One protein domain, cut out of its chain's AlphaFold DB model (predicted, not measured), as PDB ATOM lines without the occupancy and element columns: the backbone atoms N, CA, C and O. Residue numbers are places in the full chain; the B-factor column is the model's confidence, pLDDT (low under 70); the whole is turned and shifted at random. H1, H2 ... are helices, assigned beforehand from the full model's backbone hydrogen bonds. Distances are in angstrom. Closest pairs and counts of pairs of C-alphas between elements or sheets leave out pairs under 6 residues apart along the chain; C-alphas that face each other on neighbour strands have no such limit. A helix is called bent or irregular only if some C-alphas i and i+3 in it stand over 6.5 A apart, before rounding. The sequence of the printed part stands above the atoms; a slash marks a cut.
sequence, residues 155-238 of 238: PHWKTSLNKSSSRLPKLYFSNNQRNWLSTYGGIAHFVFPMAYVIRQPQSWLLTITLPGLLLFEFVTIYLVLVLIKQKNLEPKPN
ATOM      1  N   PRO A 155     377.828 378.721 315.368       66.56
ATOM      2  CA  PRO A 155     377.252 379.881 316.030       66.56
ATOM      3  C   PRO A 155     376.506 379.449 317.290       66.56
ATOM      4  O   PRO A 155     375.809 378.433 317.269       66.56
ATOM      5  N   HIS A 156     376.595 380.262 318.347       77.44
ATOM      6  CA  HIS A 156     375.938 380.004 319.629       77.44
ATOM      7  C   HIS A 156     374.522 379.436 319.436       77.44
ATOM      8  O   HIS A 156     373.700 380.020 318.725       77.44
ATOM      9  N   TRP A 157     374.230 378.302 320.069       76.50
ATOM     10  CA  TRP A 157     373.026 377.497 319.833       76.50
ATOM     11  C   TRP A 157     371.713 378.300 319.945       76.50
ATOM     12  O   TRP A 157     370.826 378.146 319.104       76.50
ATOM     13  N   LYS A 158     371.617 379.250 320.890       80.50
ATOM     14  CA  LYS A 158     370.464 380.176 320.997       80.50
ATOM     15  C   LYS A 158     370.264 381.019 319.727       80.50
ATOM     16  O   LYS A 158     369.135 381.226 319.289       80.50
ATOM     17  N   THR A 159     371.348 381.470 319.099       80.25
ATOM     18  CA  THR A 159     371.313 382.240 317.845       80.25
ATOM     19  C   THR A 159     370.881 381.363 316.676       80.25
ATOM     20  O   THR A 159     370.066 381.792 315.858       80.25
ATOM     21  N   SER A 160     371.384 380.128 316.615       78.81
ATOM     22  CA  SER A 160     370.974 379.130 315.620       78.81
ATOM     23  C   SER A 160     369.465 378.852 315.679       78.81
ATOM     24  O   SER A 160     368.802 378.790 314.646       78.81
ATOM     25  N   LEU A 161     368.894 378.780 316.883       81.00
ATOM     26  CA  LEU A 161     367.461 378.562 317.097       81.00
ATOM     27  C   LEU A 161     366.595 379.792 316.833       81.00
ATOM     28  O   LEU A 161     365.510 379.666 316.266       81.00
ATOM     29  N   ASN A 162     367.075 380.986 317.176       81.19
ATOM     30  CA  ASN A 162     366.397 382.236 316.830       81.19
ATOM     31  C   ASN A 162     366.292 382.425 315.299       81.19
ATOM     32  O   ASN A 162     365.354 383.037 314.789       81.19
ATOM     33  N   LYS A 163     367.229 381.846 314.538       80.44
ATOM     34  CA  LYS A 163     367.199 381.810 313.067       80.44
ATOM     35  C   LYS A 163     366.467 380.592 312.487       80.44
ATOM     36  O   LYS A 163     366.433 380.445 311.268       80.44
ATOM     37  N   SER A 164     365.897 379.720 313.320       77.06
ATOM     38  CA  SER A 164     365.209 378.521 312.837       77.06
ATOM     39  C   SER A 164     363.972 378.859 311.994       77.06
ATOM     40  O   SER A 164     363.349 379.914 312.144       77.06
ATOM     41  N   SER A 165     363.615 377.950 311.083       75.62
ATOM     42  CA  SER A 165     362.469 378.111 310.181       75.62
ATOM     43  C   SER A 165     361.118 377.956 310.883       75.62
ATOM     44  O   SER A 165     360.100 378.416 310.368       75.62
ATOM     45  N   SER A 166     361.087 377.316 312.053       84.81
ATOM     46  CA  SER A 166     359.853 377.071 312.796       84.81
ATOM     47  C   SER A 166     359.521 378.226 313.744       84.81
ATOM     48  O   SER A 166     360.380 378.789 314.422       84.81
ATOM     49  N   ARG A 167     358.235 378.594 313.799       87.94
ATOM     50  CA  ARG A 167     357.770 379.774 314.543       87.94
ATOM     51  C   ARG A 167     357.939 379.632 316.058       87.94
ATOM     52  O   ARG A 167     358.301 380.606 316.708       87.94
ATOM     53  N   LEU A 168     357.681 378.449 316.618       87.56
ATOM     54  CA  LEU A 168     357.640 378.249 318.070       87.56
ATOM     55  C   LEU A 168     359.037 378.334 318.732       87.56
ATOM     56  O   LEU A 168     359.208 379.202 319.584       87.56
ATOM     57  N   PRO A 169     360.064 377.566 318.316       86.56
ATOM     58  CA  PRO A 169     361.440 377.732 318.799       86.56
ATOM     59  C   PRO A 169     362.001 379.133 318.537       86.56
ATOM     60  O   PRO A 169     362.666 379.698 319.399       86.56
ATOM     61  N   LYS A 170     361.683 379.745 317.389       88.50
ATOM     62  CA  LYS A 170     362.068 381.133 317.102       88.50
ATOM     63  C   LYS A 170     361.504 382.119 318.130       88.50
ATOM     64  O   LYS A 170     362.231 382.986 318.605       88.50
ATOM     65  N   LEU A 171     360.228 381.982 318.496       89.62
ATOM     66  CA  LEU A 171     359.613 382.792 319.551       89.62
ATOM     67  C   LEU A 171     360.223 382.483 320.922       89.62
ATOM     68  O   LEU A 171     360.554 383.412 321.655       89.62
ATOM     69  N   TYR A 172     360.433 381.205 321.239       90.38
ATOM     70  CA  TYR A 172     361.021 380.765 322.504       90.38
ATOM     71  C   TYR A 172     362.428 381.346 322.717       90.38
ATOM     72  O   TYR A 172     362.728 381.889 323.777       90.38
ATOM     73  N   PHE A 173     363.274 381.334 321.684       88.81
ATOM     74  CA  PHE A 173     364.636 381.880 321.728       88.81
ATOM     75  C   PHE A 173     364.744 383.365 321.362       88.81
ATOM     76  O   PHE A 173     365.849 383.918 321.351       88.81
ATOM     77  N   SER A 174     363.622 384.040 321.102       88.62
ATOM     78  CA  SER A 174     363.616 385.475 320.815       88.62
ATOM     79  C   SER A 174     364.214 386.275 321.978       88.62
ATOM     80  O   SER A 174     364.127 385.875 323.143       88.62
ATOM     81  N   ASN A 175     364.866 387.400 321.670       87.19
ATOM     82  CA  ASN A 175     365.533 388.241 322.672       87.19
ATOM     83  C   ASN A 175     366.499 387.460 323.595       87.19
ATOM     84  O   ASN A 175     366.574 387.717 324.795       87.19
ATOM     85  N   ASN A 176     367.205 386.455 323.060       82.81
ATOM     86  CA  ASN A 176     368.097 385.578 323.829       82.81
ATOM     87  C   ASN A 176     367.407 384.926 325.044       82.81
ATOM     88  O   ASN A 176     367.997 384.870 326.121       82.81
ATOM     89  N   GLN A 177     366.161 384.464 324.868       85.94
ATOM     90  CA  GLN A 177     365.310 383.867 325.914       85.94
ATOM     91  C   GLN A 177     364.857 384.821 327.030       85.94
ATOM     92  O   GLN A 177     364.269 384.389 328.016       85.94
ATOM     93  N   ARG A 178     365.053 386.135 326.878       85.12
ATOM     94  CA  ARG A 178     364.498 387.145 327.796       85.12
ATOM     95  C   ARG A 178     363.083 387.523 327.365       85.12
ATOM     96  O   ARG A 178     362.823 388.658 326.959       85.12
ATOM     97  N   ASN A 179     362.197 386.537 327.357       92.00
ATOM     98  CA  ASN A 179     360.804 386.679 326.956       92.00
ATOM     99  C   ASN A 179     359.907 385.804 327.841       92.00
ATOM    100  O   ASN A 179     360.364 384.817 328.416       92.00
ATOM    101  N   TRP A 180     358.618 386.144 327.908       92.62
ATOM    102  CA  TRP A 180     357.679 385.440 328.783       92.62
ATOM    103  C   TRP A 180     357.517 383.957 328.463       92.62
ATOM    104  O   TRP A 180     357.314 383.165 329.376       92.62
ATOM    105  N   LEU A 181     357.628 383.574 327.190       94.00
ATOM    106  CA  LEU A 181     357.431 382.194 326.758       94.00
ATOM    107  C   LEU A 181     358.552 381.279 327.277       94.00
ATOM    108  O   LEU A 181     358.272 380.201 327.796       94.00
ATOM    109  N   SER A 182     359.806 381.731 327.191       92.56
ATOM    110  CA  SER A 182     360.953 381.001 327.736       92.56
ATOM    111  C   SER A 182     360.953 380.986 329.260       92.56
ATOM    112  O   SER A 182     361.281 379.960 329.848       92.56
ATOM    113  N   THR A 183     360.575 382.095 329.904       93.00
ATOM    114  CA  THR A 183     360.454 382.151 331.368       93.00
ATOM    115  C   THR A 183     359.372 381.199 331.867       93.00
ATOM    116  O   THR A 183     359.607 380.452 332.810       93.00
ATOM    117  N   TYR A 184     358.211 381.168 331.209       96.25
ATOM    118  CA  TYR A 184     357.143 380.230 331.534       96.25
ATOM    119  C   TYR A 184     357.586 378.777 331.348       96.25
ATOM    120  O   TYR A 184     357.379 377.977 332.255       96.25
ATOM    121  N   GLY A 185     358.245 378.446 330.230       95.75
ATOM    122  CA  GLY A 185     358.781 377.102 329.987       95.75
ATOM    123  C   GLY A 185     359.767 376.649 331.067       95.75
ATOM    124  O   GLY A 185     359.598 375.570 331.623       95.75
ATOM    125  N   GLY A 186     360.738 377.496 331.423       93.88
ATOM    126  CA  GLY A 186     361.724 377.187 332.466       93.88
ATOM    127  C   GLY A 186     361.117 377.055 333.867       93.88
ATOM    128  O   GLY A 186     361.389 376.087 334.570       93.88
ATOM    129  N   ILE A 187     360.233 377.979 334.268       94.94
ATOM    130  CA  ILE A 187     359.543 377.891 335.568       94.94
ATOM    131  C   ILE A 187     358.671 376.638 335.621       94.94
ATOM    132  O   ILE A 187     358.664 375.936 336.625       94.94
ATOM    133  N   ALA A 188     357.929 376.345 334.556       96.62
ATOM    134  CA  ALA A 188     357.069 375.176 334.495       96.62
ATOM    135  C   ALA A 188     357.859 373.863 334.565       96.62
ATOM    136  O   ALA A 188     357.457 372.959 335.297       96.62
ATOM    137  N   HIS A 189     358.983 373.789 333.848       95.56
ATOM    138  CA  HIS A 189     359.913 372.660 333.876       95.56
ATOM    139  C   HIS A 189     360.453 372.388 335.285       95.56
ATOM    140  O   HIS A 189     360.464 371.239 335.710       95.56
ATOM    141  N   PHE A 190     360.777 373.431 336.053       95.06
ATOM    142  CA  PHE A 190     361.169 373.285 337.456       95.06
ATOM    143  C   PHE A 190     359.983 372.927 338.368       95.06
ATOM    144  O   PHE A 190     360.021 371.944 339.105       95.06
ATOM    145  N   VAL A 191     358.905 373.717 338.336       95.12
ATOM    146  CA  VAL A 191     357.800 373.637 339.308       95.12
ATOM    147  C   VAL A 191     356.985 372.350 339.158       95.12
ATOM    148  O   VAL A 191     356.504 371.826 340.164       95.12
ATOM    149  N   PHE A 192     356.824 371.822 337.941       95.44
ATOM    150  CA  PHE A 192     356.030 370.613 337.700       95.44
ATOM    151  C   PHE A 192     356.551 369.394 338.484       95.44
ATOM    152  O   PHE A 192     355.823 368.909 339.352       95.44
ATOM    153  N   PRO A 193     357.787 368.897 338.267       93.88
ATOM    154  CA  PRO A 193     358.308 367.771 339.036       93.88
ATOM    155  C   PRO A 193     358.526 368.137 340.510       93.88
ATOM    156  O   PRO A 193     358.359 367.286 341.384       93.88
ATOM    157  N   MET A 194     358.792 369.410 340.819       92.50
ATOM    158  CA  MET A 194     358.941 369.885 342.193       92.50
ATOM    159  C   MET A 194     357.669 369.735 343.039       92.50
ATOM    160  O   MET A 194     357.737 369.381 344.218       92.50
ATOM    161  N   ALA A 195     356.491 369.925 342.438       92.94
ATOM    162  CA  ALA A 195     355.211 369.700 343.110       92.94
ATOM    163  C   ALA A 195     355.055 368.246 343.600       92.94
ATOM    164  O   ALA A 195     354.447 367.997 344.645       92.94
ATOM    165  N   TYR A 196     355.650 367.286 342.882       91.50
ATOM    166  CA  TYR A 196     355.692 365.880 343.285       91.50
ATOM    167  C   TYR A 196     356.753 365.607 344.360       91.50
ATOM    168  O   TYR A 196     356.497 364.808 345.261       91.50
ATOM    169  N   VAL A 197     357.894 366.309 344.343       88.81
ATOM    170  CA  VAL A 197     358.933 366.208 345.394       88.81
ATOM    171  C   VAL A 197     358.380 366.577 346.779       88.81
ATOM    172  O   VAL A 197     358.730 365.941 347.775       88.81
ATOM    173  N   ILE A 198     357.471 367.556 346.848       87.69
ATOM    174  CA  ILE A 198     356.796 367.985 348.090       87.69
ATOM    175  C   ILE A 198     355.729 366.966 348.548       87.69
ATOM    176  O   ILE A 198     355.212 367.058 349.661       87.69
ATOM    177  N   ARG A 199     355.406 365.960 347.720       82.19
ATOM    178  CA  ARG A 199     354.350 364.951 347.947       82.19
ATOM    179  C   ARG A 199     352.954 365.540 348.175       82.19
ATOM    180  O   ARG A 199     352.081 364.873 348.720       82.19
ATOM    181  N   GLN A 200     352.730 366.773 347.725       81.19
ATOM    182  CA  GLN A 200     351.425 367.439 347.756       81.19
ATOM    183  C   GLN A 200     351.136 368.147 346.423       81.19
ATOM    184  O   GLN A 200     350.963 369.370 346.397       81.19
ATOM    185  N   PRO A 201     351.102 367.414 345.294       84.31
ATOM    186  CA  PRO A 201     350.848 368.027 344.002       84.31
ATOM    187  C   PRO A 201     349.408 368.545 343.934       84.31
ATOM    188  O   PRO A 201     348.445 367.780 343.956       84.31
ATOM    189  N   GLN A 202     349.258 369.862 343.835       90.94
ATOM    190  CA  GLN A 202     347.958 370.498 343.655       90.94
ATOM    191  C   GLN A 202     347.538 370.413 342.183       90.94
ATOM    192  O   GLN A 202     348.294 370.818 341.299       90.94
ATOM    193  N   SER A 203     346.325 369.931 341.896       92.31
ATOM    194  CA  SER A 203     345.873 369.693 340.514       92.31
ATOM    195  C   SER A 203     345.875 370.961 339.655       92.31
ATOM    196  O   SER A 203     346.240 370.913 338.481       92.31
ATOM    197  N   TRP A 204     345.523 372.109 340.241       94.56
ATOM    198  CA  TRP A 204     345.561 373.397 339.545       94.56
ATOM    199  C   TRP A 204     346.992 373.792 339.161       94.56
ATOM    200  O   TRP A 204     347.218 374.270 338.052       94.56
ATOM    201  N   LEU A 205     347.965 373.533 340.042       93.75
ATOM    202  CA  LEU A 205     349.369 373.854 339.800       93.75
ATOM    203  C   LEU A 205     349.906 373.012 338.644       93.75
ATOM    204  O   LEU A 205     350.484 373.563 337.714       93.75
ATOM    205  N   LEU A 206     349.635 371.703 338.663       94.12
ATOM    206  CA  LEU A 206     350.007 370.792 337.579       94.12
ATOM    207  C   LEU A 206     349.359 371.176 336.246       94.12
ATOM    208  O   LEU A 206     350.003 371.101 335.206       94.12
ATOM    209  N   THR A 207     348.098 371.613 336.267       95.00
ATOM    210  CA  THR A 207     347.380 372.034 335.055       95.00
ATOM    211  C   THR A 207     348.029 373.266 334.424       95.00
ATOM    212  O   THR A 207     348.122 373.358 333.202       95.00
ATOM    213  N   ILE A 208     348.514 374.200 335.246       95.62
ATOM    214  CA  ILE A 208     349.183 375.415 334.773       95.62
ATOM    215  C   ILE A 208     350.622 375.131 334.335       95.62
ATOM    216  O   ILE A 208     351.096 375.774 333.403       95.62
ATOM    217  N   THR A 209     351.337 374.198 334.966       96.56
ATOM    218  CA  THR A 209     352.746 373.927 334.640       96.56
ATOM    219  C   THR A 209     352.926 372.881 333.540       96.56
ATOM    220  O   THR A 209     353.903 372.947 332.802       96.56
ATOM    221  N   LEU A 210     351.975 371.969 333.324       95.69
ATOM    222  CA  LEU A 210     352.097 370.937 332.288       95.69
ATOM    223  C   LEU A 210     352.324 371.503 330.868       95.69
ATOM    224  O   LEU A 210     353.238 371.024 330.196       95.69
ATOM    225  N   PRO A 211     351.588 372.525 330.381       96.75
ATOM    226  CA  PRO A 211     351.825 373.066 329.040       96.75
ATOM    227  C   PRO A 211     353.217 373.691 328.886       96.75
ATOM    228  O   PRO A 211     353.836 373.565 327.831       96.75
ATOM    229  N   GLY A 212     353.724 374.343 329.937       96.62
ATOM    230  CA  GLY A 212     355.063 374.929 329.947       96.62
ATOM    231  C   GLY A 212     356.169 373.873 329.961       96.62
ATOM    232  O   GLY A 212     357.146 374.020 329.230       96.62
ATOM    233  N   LEU A 213     355.979 372.775 330.701       96.19
ATOM    234  CA  LEU A 213     356.866 371.612 330.648       96.19
ATOM    235  C   LEU A 213     356.914 371.033 329.226       96.19
ATOM    236  O   LEU A 213     357.988 370.886 328.654       96.19
ATOM    237  N   LEU A 214     355.755 370.762 328.617       96.06
ATOM    238  CA  LEU A 214     355.693 370.219 327.254       96.06
ATOM    239  C   LEU A 214     356.359 371.144 326.229       96.06
ATOM    240  O   LEU A 214     357.026 370.671 325.309       96.06
ATOM    241  N   LEU A 215     356.201 372.459 326.393       95.56
ATOM    242  CA  LEU A 215     356.883 373.456 325.579       95.56
ATOM    243  C   LEU A 215     358.408 373.361 325.724       95.56
ATOM    244  O   LEU A 215     359.100 373.361 324.706       95.56
ATOM    245  N   PHE A 216     358.920 373.291 326.956       95.38
ATOM    246  CA  PHE A 216     360.353 373.168 327.225       95.38
ATOM    247  C   PHE A 216     360.931 371.927 326.534       95.38
ATOM    248  O   PHE A 216     361.860 372.040 325.734       95.38
ATOM    249  N   GLU A 217     360.309 370.767 326.741       95.06
ATOM    250  CA  GLU A 217     360.762 369.496 326.163       95.06
ATOM    251  C   GLU A 217     360.704 369.484 324.639       95.06
ATOM    252  O   GLU A 217     361.652 369.075 323.964       95.06
ATOM    253  N   PHE A 218     359.610 369.991 324.066       94.56
ATOM    254  CA  PHE A 218     359.471 370.105 322.619       94.56
ATOM    255  C   PHE A 218     360.598 370.950 322.014       94.56
ATOM    256  O   PHE A 218     361.177 370.593 320.983       94.56
ATOM    257  N   VAL A 219     360.926 372.073 322.655       92.94
ATOM    258  CA  VAL A 219     361.993 372.961 322.201       92.94
ATOM    259  C   VAL A 219     363.368 372.297 322.344       92.94
ATOM    260  O   VAL A 219     364.185 372.432 321.432       92.94
ATOM    261  N   THR A 220     363.609 371.537 323.413       92.75
ATOM    262  CA  THR A 220     364.844 370.759 323.610       92.75
ATOM    263  C   THR A 220     365.017 369.680 322.537       92.75
ATOM    264  O   THR A 220     366.084 369.569 321.931       92.75
ATOM    265  N   ILE A 221     363.958 368.943 322.196       93.31
ATOM    266  CA  ILE A 221     363.985 367.969 321.092       93.31
ATOM    267  C   ILE A 221     364.276 368.673 319.762       93.31
ATOM    268  O   ILE A 221     365.124 368.233 318.981       93.31
ATOM    269  N   TYR A 222     363.607 369.797 319.497       91.50
ATOM    270  CA  TYR A 222     363.833 370.564 318.274       91.50
ATOM    271  C   TYR A 222     365.270 371.093 318.177       91.50
ATOM    272  O   TYR A 222     365.868 371.066 317.101       91.50
ATOM    273  N   LEU A 223     365.845 371.529 319.298       89.81
ATOM    274  CA  LEU A 223     367.240 371.936 319.404       89.81
ATOM    275  C   LEU A 223     368.192 370.824 318.965       89.81
ATOM    276  O   LEU A 223     369.041 371.062 318.103       89.81
ATOM    277  N   VAL A 224     368.003 369.609 319.476       89.19
ATOM    278  CA  VAL A 224     368.797 368.445 319.060       89.19
ATOM    279  C   VAL A 224     368.678 368.228 317.547       89.19
ATOM    280  O   VAL A 224     369.690 368.097 316.858       89.19
ATOM    281  N   LEU A 225     367.463 368.278 316.992       88.38
ATOM    282  CA  LEU A 225     367.239 368.113 315.550       88.38
ATOM    283  C   LEU A 225     367.931 369.195 314.707       88.38
ATOM    284  O   LEU A 225     368.487 368.885 313.651       88.38
ATOM    285  N   VAL A 226     367.912 370.456 315.149       85.94
ATOM    286  CA  VAL A 226     368.591 371.566 314.459       85.94
ATOM    287  C   VAL A 226     370.103 371.369 314.466       85.94
ATOM    288  O   VAL A 226     370.726 371.471 313.410       85.94
ATOM    289  N   LEU A 227     370.693 371.038 315.617       82.88
ATOM    290  CA  LEU A 227     372.141 370.834 315.734       82.88
ATOM    291  C   LEU A 227     372.614 369.592 314.965       82.88
ATOM    292  O   LEU A 227     373.705 369.591 314.386       82.88
ATOM    293  N   ILE A 228     371.781 368.550 314.873       79.94
ATOM    294  CA  ILE A 228     372.043 367.404 313.994       79.94
ATOM    295  C   ILE A 228     371.992 367.837 312.527       79.94
ATOM    296  O   ILE A 228     372.909 367.510 311.780       79.94
ATOM    297  N   LYS A 229     370.978 368.599 312.099       77.88
ATOM    298  CA  LYS A 229     370.854 369.051 310.700       77.88
ATOM    299  C   LYS A 229     371.979 369.985 310.267       77.88
ATOM    300  O   LYS A 229     372.401 369.901 309.117       77.88
ATOM    301  N   GLN A 230     372.498 370.821 311.165       69.50
ATOM    302  CA  GLN A 230     373.661 371.670 310.878       69.50
ATOM    303  C   GLN A 230     374.899 370.858 310.454       69.50
ATOM    304  O   GLN A 230     375.669 371.345 309.635       69.50
ATOM    305  N   LYS A 231     375.030 369.590 310.889       57.62
ATOM    306  CA  LYS A 231     376.063 368.646 310.407       57.62
ATOM    307  C   LYS A 231     376.096 368.523 308.884       57.62
ATOM    308  O   LYS A 231     377.152 368.328 308.301       57.62
ATOM    309  N   ASN A 232     374.929 368.575 308.250       51.06
ATOM    310  CA  ASN A 232     374.781 368.265 306.830       51.06
ATOM    311  C   ASN A 232     375.042 369.479 305.926       51.06
ATOM    312  O   ASN A 232     374.920 369.356 304.711       51.06
ATOM    313  N   LEU A 233     375.351 370.642 306.511       50.53
ATOM    314  CA  LEU A 233     375.610 371.898 305.801       50.53
ATOM    315  C   LEU A 233     377.085 372.322 305.854       50.53
ATOM    316  O   LEU A 233     377.450 373.291 305.192       50.53
ATOM    317  N   GLU A 234     377.933 371.617 306.608       47.88
ATOM    318  CA  GLU A 234     379.383 371.789 306.503       47.88
ATOM    319  C   GLU A 234     379.836 371.265 305.127       47.88
ATOM    320  O   GLU A 234     379.445 370.154 304.743       47.88
ATOM    321  N   PRO A 235     380.612 372.039 304.343       43.62
ATOM    322  CA  PRO A 235     381.164 371.532 303.097       43.62
ATOM    323  C   PRO A 235     381.989 370.285 303.416       43.62
ATOM    324  O   PRO A 235     382.824 370.304 304.323       43.62
ATOM    325  N   LYS A 236     381.731 369.186 302.694       39.41
ATOM    326  CA  LYS A 236     382.573 367.992 302.793       39.41
ATOM    327  C   LYS A 236     384.026 368.429 302.575       39.41
ATOM    328  O   LYS A 236     384.259 369.186 301.631       39.41
ATOM    329  N   PRO A 237     384.978 367.998 303.420       47.75
ATOM    330  CA  PRO A 237     386.381 368.218 303.119       47.75
ATOM    331  C   PRO A 237     386.660 367.568 301.759       47.75
ATOM    332  O   PRO A 237     386.380 366.379 301.580       47.75
ATOM    333  N   ASN A 238     387.087 368.396 300.805       46.41
ATOM    334  CA  ASN A 238     387.587 367.954 299.507       46.41
ATOM    335  C   ASN A 238     388.878 367.157 299.688       46.41
ATOM    336  O   ASN A 238     389.687 367.561 300.558       46.41
TER     337      ASN A 238
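AT A GLANCE: This is residues 155 to 238 of the 238 residues of the protein "CDP-alcohol phosphatidyltransferase family protein" of Candidatus Poribacteria bacterium (UniProt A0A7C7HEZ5). One long, kinked helix, H5, makes the length of this model, and H4 packs slantwise on its earlier part, while the short helices H1, H2 and H3 cluster beside its later part, with H2 packing on it. The last residues, 231 to 238, stick out as a free tail. The printed part has 84 residues with five named helices, H1 to H5 in chain order, and no named strand: the class is all helix. The whole is loose, with a radius of gyration of the C-alphas of 16.0 A, and spans 60 by 22 by 17 A.

HOW THE PARTS SIT: Begin with H1, residues 157 to 162, and H2, residues 167 to 172, which touch only at the corner by their link, closest at the C-alphas of Asn 162 and Lys 170, 4.5 A apart. Next comes H3, residues 174 to 177, which touches H1; the closest C-alphas, of Asn 162 and Ser 174, are 5.8 A apart. H2 and H3 meet only through their link. H4, residues 180 to 197, only just touches H2, with 3 pairs of C-alphas within 8 A, the closest those of Tyr 172 and Ser 182 at 5.2 A. Look then at H5, residues 203 to 233: its residues 205 to 216 alone touch H4, closest at the C-alphas of Gly 185 and Gly 212, 4.3 A apart. H4 and H5 run opposite ways at a steep tilt of 60 degrees. Farther along, residues 219 to 222 of H5 touch H2, with the C-alphas of Pro 169 and Val 219 closest at 5.9 A. H5 only just touches H1, with 3 pairs of C-alphas within 8 A, the closest those of Leu 161 and Leu 223 at 7.0 A. H3 and H5 are apart, as are H1 and H4. In H1 and H2 every O i to N i+4 pair is within hydrogen-bond range, in H4 12 of 14 and in H5 22 of 27; H3 is too short for such a pair.

IN THESE COORDINATES: Find C-alpha 157 at (373.026, 377.497, 319.833), where H1 begins. H4 starts at C-alpha 180, (357.679, 385.440, 328.783), and runs 25.4 A. H5 runs 45.8 A to C-alpha 233 at (375.610, 371.898, 305.801). It has a kink of 31 degrees near residue 210 and is only just irregular: C-alphas 208 and 211 are 6.7 A apart.

THE WHOLE: The two C-alphas farthest apart, of Gln 200 and Asn 238, are 60.3 A apart. Without the free stretch, residues 231 to 238, of which 231 to 233 belong to H5, the body spans 43 by 23 by 18 A. The printed part has no cut, and the four links are tight. Mean pLDDT of the printed part is 85.0; it is under 70 at residue 155 and residues 230 to 238.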